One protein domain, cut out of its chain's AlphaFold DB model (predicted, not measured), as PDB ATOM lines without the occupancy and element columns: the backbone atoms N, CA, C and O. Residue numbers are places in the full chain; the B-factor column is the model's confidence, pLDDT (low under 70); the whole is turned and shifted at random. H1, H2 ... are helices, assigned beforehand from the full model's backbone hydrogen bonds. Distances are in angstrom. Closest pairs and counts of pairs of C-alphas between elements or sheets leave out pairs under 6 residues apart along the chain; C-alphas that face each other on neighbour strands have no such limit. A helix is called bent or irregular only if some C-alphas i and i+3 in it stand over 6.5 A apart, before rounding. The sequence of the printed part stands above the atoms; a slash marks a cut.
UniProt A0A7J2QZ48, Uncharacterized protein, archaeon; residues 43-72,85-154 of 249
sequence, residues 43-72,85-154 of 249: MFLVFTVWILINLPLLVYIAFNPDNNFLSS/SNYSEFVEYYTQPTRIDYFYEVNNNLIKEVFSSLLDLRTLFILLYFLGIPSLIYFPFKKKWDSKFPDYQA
ATOM      1  N   MET A  43     -29.006  45.172  14.400       80.31
ATOM      2  CA  MET A  43     -30.413  45.126  14.020       80.31
ATOM      3  C   MET A  43     -30.620  44.283  12.764       80.31
ATOM      4  O   MET A  43     -31.458  43.393  12.776       80.31
ATOM      5  N   PHE A  44     -29.801  44.472  11.726       79.06
ATOM      6  CA  PHE A  44     -29.914  43.675  10.503       79.06
ATOM      7  C   PHE A  44     -29.820  42.169  10.782       79.06
ATOM      8  O   PHE A  44     -30.686  41.416  10.357       79.06
ATOM      9  N   LEU A  45     -28.827  41.741  11.567       80.69
ATOM     10  CA  LEU A  45     -28.641  40.337  11.945       80.69
ATOM     11  C   LEU A  45     -29.832  39.787  12.738       80.69
ATOM     12  O   LEU A  45     -30.290  38.682  12.462       80.69
ATOM     13  N   VAL A  46     -30.351  40.562  13.694       84.62
ATOM     14  CA  VAL A  46     -31.534  40.173  14.478       84.62
ATOM     15  C   VAL A  46     -32.750  39.996  13.570       84.62
ATOM     16  O   VAL A  46     -33.466  39.007  13.702       84.62
ATOM     17  N   PHE A  47     -32.950  40.902  12.611       86.56
ATOM     18  CA  PHE A  47     -34.033  40.809  11.634       86.56
ATOM     19  C   PHE A  47     -33.853  39.611  10.698       86.56
ATOM     20  O   PHE A  47     -34.808  38.874  10.476       86.56
ATOM     21  N   THR A  48     -32.642  39.359  10.189       85.38
ATOM     22  CA  THR A  48     -32.369  38.197   9.332       85.38
ATOM     23  C   THR A  48     -32.661  36.890  10.063       85.38
ATOM     24  O   THR A  48     -33.355  36.034   9.525       85.38
ATOM     25  N   VAL A  49     -32.189  36.743  11.306       89.00
ATOM     26  CA  VAL A  49     -32.457  35.547  12.119       89.00
ATOM     27  C   VAL A  49     -33.953  35.403  12.398       89.00
ATOM     28  O   VAL A  49     -34.488  34.305  12.272       89.00
ATOM     29  N   TRP A  50     -34.649  36.501  12.711       91.06
ATOM     30  CA  TRP A  50     -36.096  36.484  12.924       91.06
ATOM     31  C   TRP A  50     -36.869  36.033  11.682       91.06
ATOM     32  O   TRP A  50     -37.762  35.194  11.789       91.06
ATOM     33  N   ILE A  51     -36.510  36.547  10.502       89.38
ATOM     34  CA  ILE A  51     -37.123  36.156   9.227       89.38
ATOM     35  C   ILE A  51     -36.858  34.678   8.939       89.38
ATOM     36  O   ILE A  51     -37.784  33.969   8.569       89.38
ATOM     37  N   LEU A  52     -35.629  34.195   9.150       90.88
ATOM     38  CA  LEU A  52     -35.273  32.792   8.916       90.88
ATOM     39  C   LEU A  52     -36.048  31.833   9.828       90.88
ATOM     40  O   LEU A  52     -36.558  30.825   9.350       90.88
ATOM     41  N   ILE A  53     -36.186  32.163  11.116       92.19
ATOM     42  CA  ILE A  53     -36.987  31.372  12.068       92.19
ATOM     43  C   ILE A  53     -38.453  31.315  11.624       92.19
ATOM     44  O   ILE A  53     -39.101  30.277  11.734       92.19
ATOM     45  N   ASN A  54     -38.971  32.421  11.091       91.19
ATOM     46  CA  ASN A  54     -40.358  32.547  10.656       91.19
ATOM     47  C   ASN A  54     -40.571  32.225   9.169       91.19
ATOM     48  O   ASN A  54     -41.677  32.407   8.664       91.19
ATOM     49  N   LEU A  55     -39.553  31.725   8.463       89.12
ATOM     50  CA  LEU A  55     -39.643  31.415   7.038       89.12
ATOM     51  C   LEU A  55     -40.771  30.410   6.730       89.12
ATOM     52  O   LEU A  55     -41.539  30.676   5.808       89.12
ATOM     53  N   PRO A  56     -40.967  29.315   7.499       90.31
ATOM     54  CA  PRO A  56     -42.074  28.390   7.245       90.31
ATOM     55  C   PRO A  56     -43.448  29.052   7.401       90.31
ATOM     56  O   PRO A  56     -44.359  28.772   6.628       90.31
ATOM     57  N   LEU A  57     -43.584  29.967   8.365       85.75
ATOM     58  CA  LEU A  57     -44.809  30.737   8.573       85.75
ATOM     59  C   LEU A  57     -45.052  31.715   7.416       85.75
ATOM     60  O   LEU A  57     -46.183  31.842   6.962       85.75
ATOM     61  N   LEU A  58     -44.003  32.368   6.905       83.31
ATOM     62  CA  LEU A  58     -44.091  33.231   5.723       83.31
ATOM     63  C   LEU A  58     -44.541  32.451   4.487       83.31
ATOM     64  O   LEU A  58     -45.433  32.903   3.778       83.31
ATOM     65  N   VAL A  59     -43.963  31.269   4.261       83.19
ATOM     66  CA  VAL A  59     -44.358  30.369   3.170       83.19
ATOM     67  C   VAL A  59     -45.818  29.946   3.346       83.19
ATOM     68  O   VAL A  59     -46.602  30.058   2.411       83.19
ATOM     69  N   TYR A  60     -46.226  29.548   4.552       84.00
ATOM     70  CA  TYR A  60     -47.619  29.198   4.828       84.00
ATOM     71  C   TYR A  60     -48.583  30.362   4.562       84.00
ATOM     72  O   TYR A  60     -49.619  30.168   3.939       84.00
ATOM     73  N   ILE A  61     -48.248  31.580   4.994       78.44
ATOM     74  CA  ILE A  61     -49.086  32.760   4.750       78.44
ATOM     75  C   ILE A  61     -49.185  33.058   3.251       78.44
ATOM     76  O   ILE A  61     -50.281  33.351   2.789       78.44
ATOM     77  N   ALA A  62     -48.076  32.964   2.513       73.69
ATOM     78  CA  ALA A  62     -48.004  33.317   1.095       73.69
ATOM     79  C   ALA A  62     -48.687  32.306   0.159       73.69
ATOM     80  O   ALA A  62     -49.203  32.705  -0.879       73.69
ATOM     81  N   PHE A  63     -48.672  31.014   0.502       74.69
ATOM     82  CA  PHE A  63     -49.205  29.940  -0.349       74.69
ATOM     83  C   PHE A  63     -50.552  29.387   0.113       74.69
ATOM     84  O   PHE A  63     -51.079  28.462  -0.503       74.69
ATOM     85  N   ASN A  64     -51.114  29.909   1.200       71.75
ATOM     86  CA  ASN A  64     -52.451  29.520   1.608       71.75
ATOM     87  C   ASN A  64     -53.470  30.178   0.650       71.75
ATOM     88  O   ASN A  64     -53.482  31.404   0.547       71.75
ATOM     89  N   PRO A  65     -54.308  29.390  -0.049       61.00
ATOM     90  CA  PRO A  65     -55.256  29.891  -1.047       61.00
ATOM     91  C   PRO A  65     -56.327  30.821  -0.458       61.00
ATOM     92  O   PRO A  65     -56.861  31.661  -1.173       61.00
ATOM     93  N   ASP A  66     -56.592  30.739   0.849       63.34
ATOM     94  CA  ASP A  66     -57.487  31.665   1.555       63.34
ATOM     95  C   ASP A  66     -56.806  33.023   1.835       63.34
ATOM     96  O   ASP A  66     -57.440  33.999   2.238       63.34
ATOM     97  N   ASN A  67     -55.486  33.095   1.633       59.12
ATOM     98  CA  ASN A  67     -54.635  34.260   1.844       59.12
ATOM     99  C   ASN A  67     -54.178  34.824   0.506       59.12
ATOM    100  O   ASN A  67     -52.986  35.006   0.256       59.12
ATOM    101  N   ASN A  68     -55.137  35.109  -0.361       52.75
ATOM    102  CA  ASN A  68     -54.870  35.741  -1.634       52.75
ATOM    103  C   ASN A  68     -54.406  37.194  -1.450       52.75
ATOM    104  O   ASN A  68     -55.161  38.148  -1.589       52.75
ATOM    105  N   PHE A  69     -53.119  37.361  -1.161       49.94
ATOM    106  CA  PHE A  69     -52.432  38.653  -1.166       49.94
ATOM    107  C   PHE A  69     -52.223  39.180  -2.601       49.94
ATOM    108  O   PHE A  69     -51.901  40.347  -2.796       49.94
ATOM    109  N   LEU A  70     -52.379  38.299  -3.600       45.81
ATOM    110  CA  LEU A  70     -52.148  38.555  -5.024       45.81
ATOM    111  C   LEU A  70     -53.301  38.130  -5.939       45.81
ATOM    112  O   LEU A  70     -53.231  38.430  -7.126       45.81
ATOM    113  N   SER A  71     -54.364  37.488  -5.434       45.25
ATOM    114  CA  SER A  71     -55.599  37.406  -6.217       45.25
ATOM    115  C   SER A  71     -56.405  38.681  -5.976       45.25
ATOM    116  O   SER A  71     -57.463  38.694  -5.348       45.25
ATOM    117  N   SER A  72     -55.928  39.783  -6.545       44.59
ATOM    118  CA  SER A  72     -56.912  40.542  -7.291       44.59
ATOM    119  C   SER A  72     -57.404  39.561  -8.350       44.59
ATOM    120  O   SER A  72     -56.686  39.195  -9.279       44.59
ATOM    121  N   SER A  85     -53.804  42.677 -37.378       53.88
ATOM    122  CA  SER A  85     -53.943  43.176 -38.752       53.88
ATOM    123  C   SER A  85     -54.609  44.554 -38.902       53.88
ATOM    124  O   SER A  85     -54.562  45.101 -39.998       53.88
ATOM    125  N   ASN A  86     -55.200  45.134 -37.850       57.84
ATOM    126  CA  ASN A  86     -55.941  46.404 -37.928       57.84
ATOM    127  C   ASN A  86     -55.403  47.463 -36.942       57.84
ATOM    128  O   ASN A  86     -55.985  47.752 -35.897       57.84
ATOM    129  N   TYR A  87     -54.259  48.064 -37.279       57.53
ATOM    130  CA  TYR A  87     -53.584  49.062 -36.435       57.53
ATOM    131  C   TYR A  87     -54.401  50.354 -36.235       57.53
ATOM    132  O   TYR A  87     -54.334  50.963 -35.170       57.53
ATOM    133  N   SER A  88     -55.205  50.772 -37.218       58.12
ATOM    134  CA  SER A  88     -56.068  51.959 -37.086       58.12
ATOM    135  C   SER A  88     -57.190  51.750 -36.069       58.12
ATOM    136  O   SER A  88     -57.457  52.636 -35.265       58.12
ATOM    137  N   GLU A  89     -57.783  50.557 -36.057       57.72
ATOM    138  CA  GLU A  89     -58.834  50.169 -35.113       57.72
ATOM    139  C   GLU A  89     -58.267  50.004 -33.696       57.72
ATOM    140  O   GLU A  89     -58.908  50.385 -32.723       57.72
ATOM    141  N   PHE A  90     -57.019  49.533 -33.571       61.50
ATOM    142  CA  PHE A  90     -56.278  49.526 -32.308       61.50
ATOM    143  C   PHE A  90     -56.072  50.946 -31.765       61.50
ATOM    144  O   PHE A  90     -56.376  51.212 -30.604       61.50
ATOM    145  N   VAL A  91     -55.584  51.875 -32.594       62.12
ATOM    146  CA  VAL A  91     -55.366  53.260 -32.155       62.12
ATOM    147  C   VAL A  91     -56.692  53.887 -31.736       62.12
ATOM    148  O   VAL A  91     -56.767  54.421 -30.635       62.12
ATOM    149  N   GLU A  92     -57.750  53.759 -32.535       63.41
ATOM    150  CA  GLU A  92     -59.076  54.295 -32.203       63.41
ATOM    151  C   GLU A  92     -59.653  53.674 -30.918       63.41
ATOM    152  O   GLU A  92     -60.110  54.397 -30.037       63.41
ATOM    153  N   TYR A  93     -59.532  52.358 -30.735       61.62
ATOM    154  CA  TYR A  93     -59.978  51.651 -29.531       61.62
ATOM    155  C   TYR A  93     -59.246  52.085 -28.249       61.62
ATOM    156  O   TYR A  93     -59.872  52.210 -27.194       61.62
ATOM    157  N   TYR A  94     -57.932  52.333 -28.313       55.34
ATOM    158  CA  TYR A  94     -57.119  52.707 -27.145       55.34
ATOM    159  C   TYR A  94     -57.001  54.224 -26.912       55.34
ATOM    160  O   TYR A  94     -56.552  54.635 -25.843       55.34
ATOM    161  N   THR A  95     -57.414  55.061 -27.871       61.97
ATOM    162  CA  THR A  95     -57.407  56.537 -27.752       61.97
ATOM    163  C   THR A  95     -58.772  57.144 -27.443       61.97
ATOM    164  O   THR A  95     -58.868  58.356 -27.241       61.97
ATOM    165  N   GLN A  96     -59.824  56.324 -27.349       61.59
ATOM    166  CA  GLN A  96     -61.130  56.784 -26.888       61.59
ATOM    167  C   GLN A  96     -61.009  57.442 -25.499       61.59
ATOM    168  O   GLN A  96     -60.476  56.814 -24.578       61.59
ATOM    169  N   PRO A  97     -61.528  58.672 -25.312       58.62
ATOM    170  CA  PRO A  97     -61.448  59.388 -24.037       58.62
ATOM    171  C   PRO A  97     -61.960  58.556 -22.854       58.62
ATOM    172  O   PRO A  97     -61.310  58.480 -21.820       58.62
ATOM    173  N   THR A  98     -63.048  57.809 -23.063       57.22
ATOM    174  CA  THR A  98     -63.653  56.903 -22.074       57.22
ATOM    175  C   THR A  98     -62.719  55.781 -21.614       57.22
ATOM    176  O   THR A  98     -62.810  55.333 -20.475       57.22
ATOM    177  N   ARG A  99     -61.803  55.320 -22.473       57.78
ATOM    178  CA  ARG A  99     -60.812  54.283 -22.146       57.78
ATOM    179  C   ARG A  99     -59.571  54.842 -21.474       57.78
ATOM    180  O   ARG A  99     -58.990  54.150 -20.644       57.78
ATOM    181  N   ILE A 100     -59.175  56.066 -21.813       59.66
ATOM    182  CA  ILE A 100     -58.111  56.779 -21.102       59.66
ATOM    183  C   ILE A 100     -58.575  57.060 -19.670       59.66
ATOM    184  O   ILE A 100     -57.855  56.733 -18.728       59.66
ATOM    185  N   ASP A 101     -59.804  57.552 -19.504       58.22
ATOM    186  CA  ASP A 101     -60.424  57.756 -18.193       58.22
ATOM    187  C   ASP A 101     -60.530  56.435 -17.418       58.22
ATOM    188  O   ASP A 101     -60.113  56.375 -16.265       58.22
ATOM    189  N   TYR A 102     -60.945  55.344 -18.073       60.53
ATOM    190  CA  TYR A 102     -60.942  54.000 -17.483       60.53
ATOM    191  C   TYR A 102     -59.536  53.507 -17.108       60.53
ATOM    192  O   TYR A 102     -59.354  52.923 -16.048       60.53
ATOM    193  N   PHE A 103     -58.510  53.743 -17.930       61.38
ATOM    194  CA  PHE A 103     -57.130  53.352 -17.622       61.38
ATOM    195  C   PHE A 103     -56.595  54.101 -16.397       61.38
ATOM    196  O   PHE A 103     -55.906  53.513 -15.560       61.38
ATOM    197  N   TYR A 104     -56.927  55.387 -16.261       60.78
ATOM    198  CA  TYR A 104     -56.606  56.155 -15.061       60.78
ATOM    199  C   TYR A 104     -57.441  55.722 -13.858       60.78
ATOM    200  O   TYR A 104     -56.898  55.647 -12.760       60.78
ATOM    201  N   GLU A 105     -58.719  55.393 -14.040       59.72
ATOM    202  CA  GLU A 105     -59.595  54.896 -12.978       59.72
ATOM    203  C   GLU A 105     -59.127  53.529 -12.465       59.72
ATOM    204  O   GLU A 105     -58.972  53.354 -11.261       59.72
ATOM    205  N   VAL A 106     -58.782  52.597 -13.355       57.34
ATOM    206  CA  VAL A 106     -58.232  51.278 -13.013       57.34
ATOM    207  C   VAL A 106     -56.875  51.403 -12.329       57.34
ATOM    208  O   VAL A 106     -56.678  50.792 -11.284       57.34
ATOM    209  N   ASN A 107     -55.946  52.214 -12.844       58.56
ATOM    210  CA  ASN A 107     -54.635  52.367 -12.202       58.56
ATOM    211  C   ASN A 107     -54.713  53.124 -10.869       58.56
ATOM    212  O   ASN A 107     -54.011  52.764  -9.924       58.56
ATOM    213  N   ASN A 108     -55.578  54.136 -10.754       61.41
ATOM    214  CA  ASN A 108     -55.821  54.800  -9.475       61.41
ATOM    215  C   ASN A 108     -56.517  53.864  -8.484       61.41
ATOM    216  O   ASN A 108     -56.167  53.888  -7.306       61.41
ATOM    217  N   ASN A 109     -57.442  53.017  -8.938       61.03
ATOM    218  CA  ASN A 109     -58.067  51.993  -8.105       61.03
ATOM    219  C   ASN A 109     -57.055  50.934  -7.670       61.03
ATOM    220  O   ASN A 109     -57.062  50.577  -6.504       61.03
ATOM    221  N   LEU A 110     -56.116  50.533  -8.526       57.44
ATOM    222  CA  LEU A 110     -55.062  49.576  -8.185       57.44
ATOM    223  C   LEU A 110     -54.090  50.156  -7.146       57.44
ATOM    224  O   LEU A 110     -53.768  49.499  -6.162       57.44
ATOM    225  N   ILE A 111     -53.685  51.423  -7.286       61.44
ATOM    226  CA  ILE A 111     -52.898  52.119  -6.253       61.44
ATOM    227  C   ILE A 111     -53.706  52.232  -4.956       61.44
ATOM    228  O   ILE A 111     -53.172  51.990  -3.876       61.44
ATOM    229  N   LYS A 112     -54.994  52.571  -5.042       61.81
ATOM    230  CA  LYS A 112     -55.883  52.704  -3.884       61.81
ATOM    231  C   LYS A 112     -56.138  51.365  -3.189       61.81
ATOM    232  O   LYS A 112     -56.194  51.353  -1.967       61.81
ATOM    233  N   GLU A 113     -56.230  50.266  -3.932       63.75
ATOM    234  CA  GLU A 113     -56.345  48.890  -3.436       63.75
ATOM    235  C   GLU A 113     -55.041  48.399  -2.805       63.75
ATOM    236  O   GLU A 113     -55.052  47.779  -1.742       63.75
ATOM    237  N   VAL A 114     -53.887  48.735  -3.386       61.50
ATOM    238  CA  VAL A 114     -52.581  48.463  -2.769       61.50
ATOM    239  C   VAL A 114     -52.420  49.269  -1.474       61.50
ATOM    240  O   VAL A 114     -51.992  48.735  -0.457       61.50
ATOM    241  N   PHE A 115     -52.807  50.545  -1.454       60.72
ATOM    242  CA  PHE A 115     -52.761  51.354  -0.232       60.72
ATOM    243  C   PHE A 115     -53.789  50.912   0.816       60.72
ATOM    244  O   PHE A 115     -53.473  50.919   2.006       60.72
ATOM    245  N   SER A 116     -54.998  50.519   0.414       63.75
ATOM    246  CA  SER A 116     -56.021  50.035   1.344       63.75
ATOM    247  C   SER A 116     -55.654  48.669   1.921       63.75
ATOM    248  O   SER A 116     -55.814  48.470   3.121       63.75
ATOM    249  N   SER A 117     -55.070  47.770   1.124       63.00
ATOM    250  CA  SER A 117     -54.548  46.479   1.595       63.00
ATOM    251  C   SER A 117     -53.307  46.621   2.484       63.00
ATOM    252  O   SER A 117     -53.145  45.847   3.427       63.00
ATOM    253  N   LEU A 118     -52.467  47.644   2.271       58.97
ATOM    254  CA  LEU A 118     -51.388  48.013   3.203       58.97
ATOM    255  C   LEU A 118     -51.915  48.533   4.553       58.97
ATOM    256  O   LEU A 118     -51.230  48.391   5.566       58.97
ATOM    257  N   LEU A 119     -53.117  49.119   4.570       64.06
ATOM    258  CA  LEU A 119     -53.811  49.597   5.770       64.06
ATOM    259  C   LEU A 119     -54.770  48.563   6.377       64.06
ATOM    260  O   LEU A 119     -55.349  48.832   7.433       64.06
ATOM    261  N   ASP A 120     -54.929  47.393   5.754       73.56
ATOM    262  CA  ASP A 120     -55.715  46.312   6.333       73.56
ATOM    263  C   ASP A 120     -55.087  45.879   7.665       73.56
ATOM    264  O   ASP A 120     -53.865  45.729   7.792       73.56
ATOM    265  N   LEU A 121     -55.935  45.668   8.673       73.75
ATOM    266  CA  LEU A 121     -55.520  45.304  10.026       73.75
ATOM    267  C   LEU A 121     -54.613  44.079   9.998       73.75
ATOM    268  O   LEU A 121     -53.610  44.034  10.707       73.75
ATOM    269  N   ARG A 122     -54.926  43.107   9.140       74.12
ATOM    270  CA  ARG A 122     -54.132  41.893   8.969       74.12
ATOM    271  C   ARG A 122     -52.716  42.193   8.470       74.12
ATOM    272  O   ARG A 122     -51.751  41.700   9.058       74.12
ATOM    273  N   THR A 123     -52.576  43.006   7.424       75.62
ATOM    274  CA  THR A 123     -51.271  43.425   6.887       75.62
ATOM    275  C   THR A 123     -50.486  44.218   7.924       75.62
ATOM    276  O   THR A 123     -49.292  43.986   8.115       75.62
ATOM    277  N   LEU A 124     -51.168  45.086   8.673       81.00
ATOM    278  CA  LEU A 124     -50.570  45.851   9.758       81.00
ATOM    279  C   LEU A 124     -50.076  44.945  10.897       81.00
ATOM    280  O   LEU A 124     -48.977  45.160  11.406       81.00
ATOM    281  N   PHE A 125     -50.815  43.888  11.251       83.75
ATOM    282  CA  PHE A 125     -50.372  42.878  12.218       83.75
ATOM    283  C   PHE A 125     -49.153  42.095  11.729       83.75
ATOM    284  O   PHE A 125     -48.225  41.877  12.507       83.75
ATOM    285  N   ILE A 126     -49.116  41.705  10.451       84.19
ATOM    286  CA  ILE A 126     -47.960  41.021   9.854       84.19
ATOM    287  C   ILE A 126     -46.734  41.945   9.886       84.19
ATOM    288  O   ILE A 126     -45.669  41.543  10.356       84.19
ATOM    289  N   LEU A 127     -46.877  43.208   9.475       83.25
ATOM    290  CA  LEU A 127     -45.797  44.196   9.546       83.25
ATOM    291  C   LEU A 127     -45.333  44.431  10.989       83.25
ATOM    292  O   LEU A 127     -44.130  44.468  11.250       83.25
ATOM    293  N   LEU A 128     -46.256  44.530  11.946       87.31
ATOM    294  CA  LEU A 128     -45.929  44.683  13.363       87.31
ATOM    295  C   LEU A 128     -45.226  43.438  13.928       87.31
ATOM    296  O   LEU A 128     -44.302  43.562  14.730       87.31
ATOM    297  N   TYR A 129     -45.593  42.242  13.473       88.44
ATOM    298  CA  TYR A 129     -44.924  41.000  13.848       88.44
ATOM    299  C   TYR A 129     -43.486  40.939  13.309       88.44
ATOM    300  O   TYR A 129     -42.556  40.630  14.052       88.44
ATOM    301  N   PHE A 130     -43.279  41.275  12.032       86.69
ATOM    302  CA  PHE A 130     -41.968  41.169  11.383       86.69
ATOM    303  C   PHE A 130     -41.031  42.349  11.646       86.69
ATOM    304  O   PHE A 130     -39.817  42.161  11.621       86.69
ATOM    305  N   LEU A 131     -41.551  43.546  11.917       87.12
ATOM    306  CA  LEU A 131     -40.741  44.736  12.198       87.12
ATOM    307  C   LEU A 131     -40.760  45.107  13.684       87.12
ATOM    308  O   LEU A 131     -39.727  45.465  14.256       87.12
ATOM    309  N   GLY A 132     -41.923  45.012  14.325       87.88
ATOM    310  CA  GLY A 132     -42.127  45.419  15.713       87.88
ATOM    311  C   GLY A 132     -41.488  44.460  16.712       87.88
ATOM    312  O   GLY A 132     -40.736  44.910  17.575       87.88
ATOM    313  N   ILE A 133     -41.708  43.148  16.584       87.19
ATOM    314  CA  ILE A 133     -41.153  42.174  17.542       87.19
ATOM    315  C   ILE A 133     -39.615  42.157  17.521       87.19
ATOM    316  O   ILE A 133     -39.018  42.282  18.593       87.19
ATOM    317  N   PRO A 134     -38.928  42.114  16.360       87.38
ATOM    318  CA  PRO A 134     -37.468  42.217  16.325       87.38
ATOM    319  C   PRO A 134     -36.951  43.525  16.911       87.38
ATOM    320  O   PRO A 134     -35.941  43.523  17.612       87.38
ATOM    321  N   SER A 135     -37.665  44.634  16.693       87.88
ATOM    322  CA  SER A 135     -37.335  45.924  17.303       87.88
ATOM    323  C   SER A 135     -37.456  45.875  18.830       87.88
ATOM    324  O   SER A 135     -36.547  46.319  19.531       87.88
ATOM    325  N   LEU A 136     -38.526  45.277  19.363       86.38
ATOM    326  CA  LEU A 136     -38.733  45.094  20.805       86.38
ATOM    327  C   LEU A 136     -37.709  44.147  21.440       86.38
ATOM    328  O   LEU A 136     -37.342  44.335  22.594       86.38
ATOM    329  N   ILE A 137     -37.205  43.156  20.705       83.38
ATOM    330  CA  ILE A 137     -36.109  42.290  21.166       83.38
ATOM    331  C   ILE A 137     -34.764  43.025  21.075       83.38
ATOM    332  O   ILE A 137     -33.881  42.845  21.916       83.38
ATOM    333  N   TYR A 138     -34.574  43.860  20.058       84.94
ATOM    334  CA  TYR A 138     -33.294  44.502  19.806       84.94
ATOM    335  C   TYR A 138     -33.053  45.721  20.700       84.94
ATOM    336  O   TYR A 138     -32.048  45.763  21.411       84.94
ATOM    337  N   PHE A 139     -33.952  46.710  20.709       85.12
ATOM    338  CA  PHE A 139     -33.704  48.008  21.351       85.12
ATOM    339  C   PHE A 139     -33.443  47.926  22.867       85.12
ATOM    340  O   PHE A 139     -32.446  48.504  23.314       85.12
ATOM    341  N   PRO A 140     -34.229  47.181  23.672       86.19
ATOM    342  CA  PRO A 140     -34.002  47.075  25.117       86.19
ATOM    343  C   PRO A 140     -32.692  46.362  25.466       86.19
ATOM    344  O   PRO A 140     -32.050  46.661  26.474       86.19
ATOM    345  N   PHE A 141     -32.261  45.429  24.615       83.75
ATOM    346  CA  PHE A 141     -31.072  44.612  24.843       83.75
ATOM    347  C   PHE A 141     -29.866  45.058  24.019       83.75
ATOM    348  O   PHE A 141     -28.798  44.458  24.145       83.75
ATOM    349  N   LYS A 142     -29.988  46.135  23.236       81.38
ATOM    350  CA  LYS A 142     -28.961  46.635  22.316       81.38
ATOM    351  C   LYS A 142     -27.594  46.730  22.980       81.38
ATOM    352  O   LYS A 142     -26.618  46.208  22.462       81.38
ATOM    353  N   LYS A 143     -27.532  47.300  24.188       74.69
ATOM    354  CA  LYS A 143     -26.283  47.433  24.955       74.69
ATOM    355  C   LYS A 143     -25.656  46.081  25.330       74.69
ATOM    356  O   LYS A 143     -24.434  45.970  25.366       74.69
ATOM    357  N   LYS A 144     -26.469  45.057  25.619       80.38
ATOM    358  CA  LYS A 144     -25.987  43.700  25.926       80.38
ATOM    359  C   LYS A 144     -25.517  42.983  24.660       80.38
ATOM    360  O   LYS A 144     -24.455  42.370  24.691       80.38
ATOM    361  N   TRP A 145     -26.265  43.100  23.563       73.81
ATOM    362  CA  TRP A 145     -25.888  42.576  22.246       73.81
ATOM    363  C   TRP A 145     -24.552  43.159  21.774       73.81
ATOM    364  O   TRP A 145     -23.611  42.418  21.512       73.81
ATOM    365  N   ASP A 146     -24.445  44.485  21.824       70.62
ATOM    366  CA  ASP A 146     -23.254  45.273  21.507       70.62
ATOM    367  C   ASP A 146     -22.018  44.893  22.343       70.62
ATOM    368  O   ASP A 146     -20.884  45.062  21.901       70.62
ATOM    369  N   SER A 147     -22.228  44.433  23.580       70.00
ATOM    370  CA  SER A 147     -21.148  44.015  24.478       70.00
ATOM    371  C   SER A 147     -20.721  42.566  24.263       70.00
ATOM    372  O   SER A 147     -19.568  42.247  24.536       70.00
ATOM    373  N   LYS A 148     -21.642  41.682  23.867       71.56
ATOM    374  CA  LYS A 148     -21.356  40.257  23.647       71.56
ATOM    375  C   LYS A 148     -20.735  40.000  22.284       71.56
ATOM    376  O   LYS A 148     -19.916  39.101  22.147       71.56
ATOM    377  N   PHE A 149     -21.118  40.801  21.301       67.75
ATOM    378  CA  PHE A 149     -20.604  40.724  19.950       67.75
ATOM    379  C   PHE A 149     -20.050  42.110  19.622       67.75
ATOM    380  O   PHE A 149     -20.804  42.966  19.194       67.75
ATOM    381  N   PRO A 150     -18.775  42.411  19.889       61.31
ATOM    382  CA  PRO A 150     -18.153  43.644  19.400       61.31
ATOM    383  C   PRO A 150     -17.777  43.528  17.909       61.31
ATOM    384  O   PRO A 150     -17.819  44.512  17.167       61.31
ATOM    385  N   ASP A 151     -17.499  42.306  17.445       57.97
ATOM    386  CA  ASP A 151     -16.879  42.039  16.143       57.97
ATOM    387  C   ASP A 151     -17.839  42.127  14.946       57.97
ATOM    388  O   ASP A 151     -17.390  42.273  13.808       57.97
ATOM    389  N   TYR A 152     -19.166  42.117  15.152       63.03
ATOM    390  CA  TYR A 152     -20.130  42.250  14.041       63.03
ATOM    391  C   TYR A 152     -19.948  43.569  13.272       63.03
ATOM    392  O   TYR A 152     -20.264  43.660  12.087       63.03
ATOM    393  N   GLN A 153     -19.405  44.596  13.930       58.25
ATOM    394  CA  GLN A 153     -19.103  45.887  13.314       58.25
ATOM    395  C   GLN A 153     -17.932  45.799  12.323       58.25
ATOM    396  O   GLN A 153     -17.788  46.651  11.443       58.25
ATOM    397  N   ALA A 154     -17.080  44.782  12.467       53.41
ATOM    398  CA  ALA A 154     -16.024  44.458  11.520       53.41
ATOM    399  C   ALA A 154     -16.519  43.551  10.385       53.41
ATOM    400  O   ALA A 154     -15.930  43.584   9.309       53.41
TER     401      ALA A 154
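AT A GLANCE: This is residues 43 to 72 and 85 to 154 of the 249 residues of an uncharacterized protein of archaeon (UniProt A0A7J2QZ48). Two long helices, H4 and H5, follow one another nearly end to end with a steep angle between them and make most of the length of an open, drawn-out model. Short H1 crosses H5 and packs on it, H2 continues from H1 with no helix packed on it, and short H3 makes a corner at the far end of H4, where it sticks out with residues 87 to 93. The printed part has 100 residues with five named helices, in the order H1, H2, H3, H4, H5, and no named strand; the class is all helix. It is extended, with a radius of gyration of the C-alphas of 22.8 A and spans of 71 by 34 by 26 A.

HOW THE PARTS SIT: The longest helix is H5, residues 121 to 148. It has a kink of 69 degrees near residue 141 and is irregular: C-alphas 140 and 143 are 7.7 A apart, and its line is a rough one. H1, residues 43 to 53, touches H5 at residues 130 to 138 alone; the closest C-alphas are those of Phe 47 and Pro 134, 6.0 A apart. These two helices run opposite ways at a steep tilt of 56 degrees. H2, residues 55 to 63, and H1 meet only through their link; H2 and H5 are apart. H4, residues 97 to 118, is close to H5 but not clearly touching it, with Ser 117 and Thr 123 the closest C-alphas at 6.9 A; they run the same way at a steep tilt of 47 degrees. H3, residues 87 to 95, is close to H4 but not clearly touching it, with Tyr 94 and Ile 100 the closest C-alphas at 7.4 A; they run the same way at a steep tilt of 57 degrees. Each O i to N i+4 pair is within hydrogen-bond range in H1, H2, H3 and H4; in H5, 18 of 24 are.

IN THESE COORDINATES: H5 is 37.1 A from first to last C-alpha, beginning at C-alpha 121 (-55.520, 45.304, 10.026) and ending at C-alpha 148 (-21.356, 40.257, 23.647). H4 measures 31.2 A, H1 15.4 A, H2 12.2 A and H3 12.1 A. H1 begins at C-alpha 43 (-30.413, 45.126, 14.020).

THE WHOLE: The C-alphas of Asn 86 and Ser 147 are the two farthest apart, at 71.5 A. Residues 73 to 84 are cut out, and C-alphas 72 and 85 are 31.7 A apart across the cut, which lies in the link from H2 to H3. The links H1 to H2, H3 to H4 and H4 to H5 are tight. The mean pLDDT of the printed part is 71.0; residues 65 to 72, 85 to 119 and 149 to 154 are under 70.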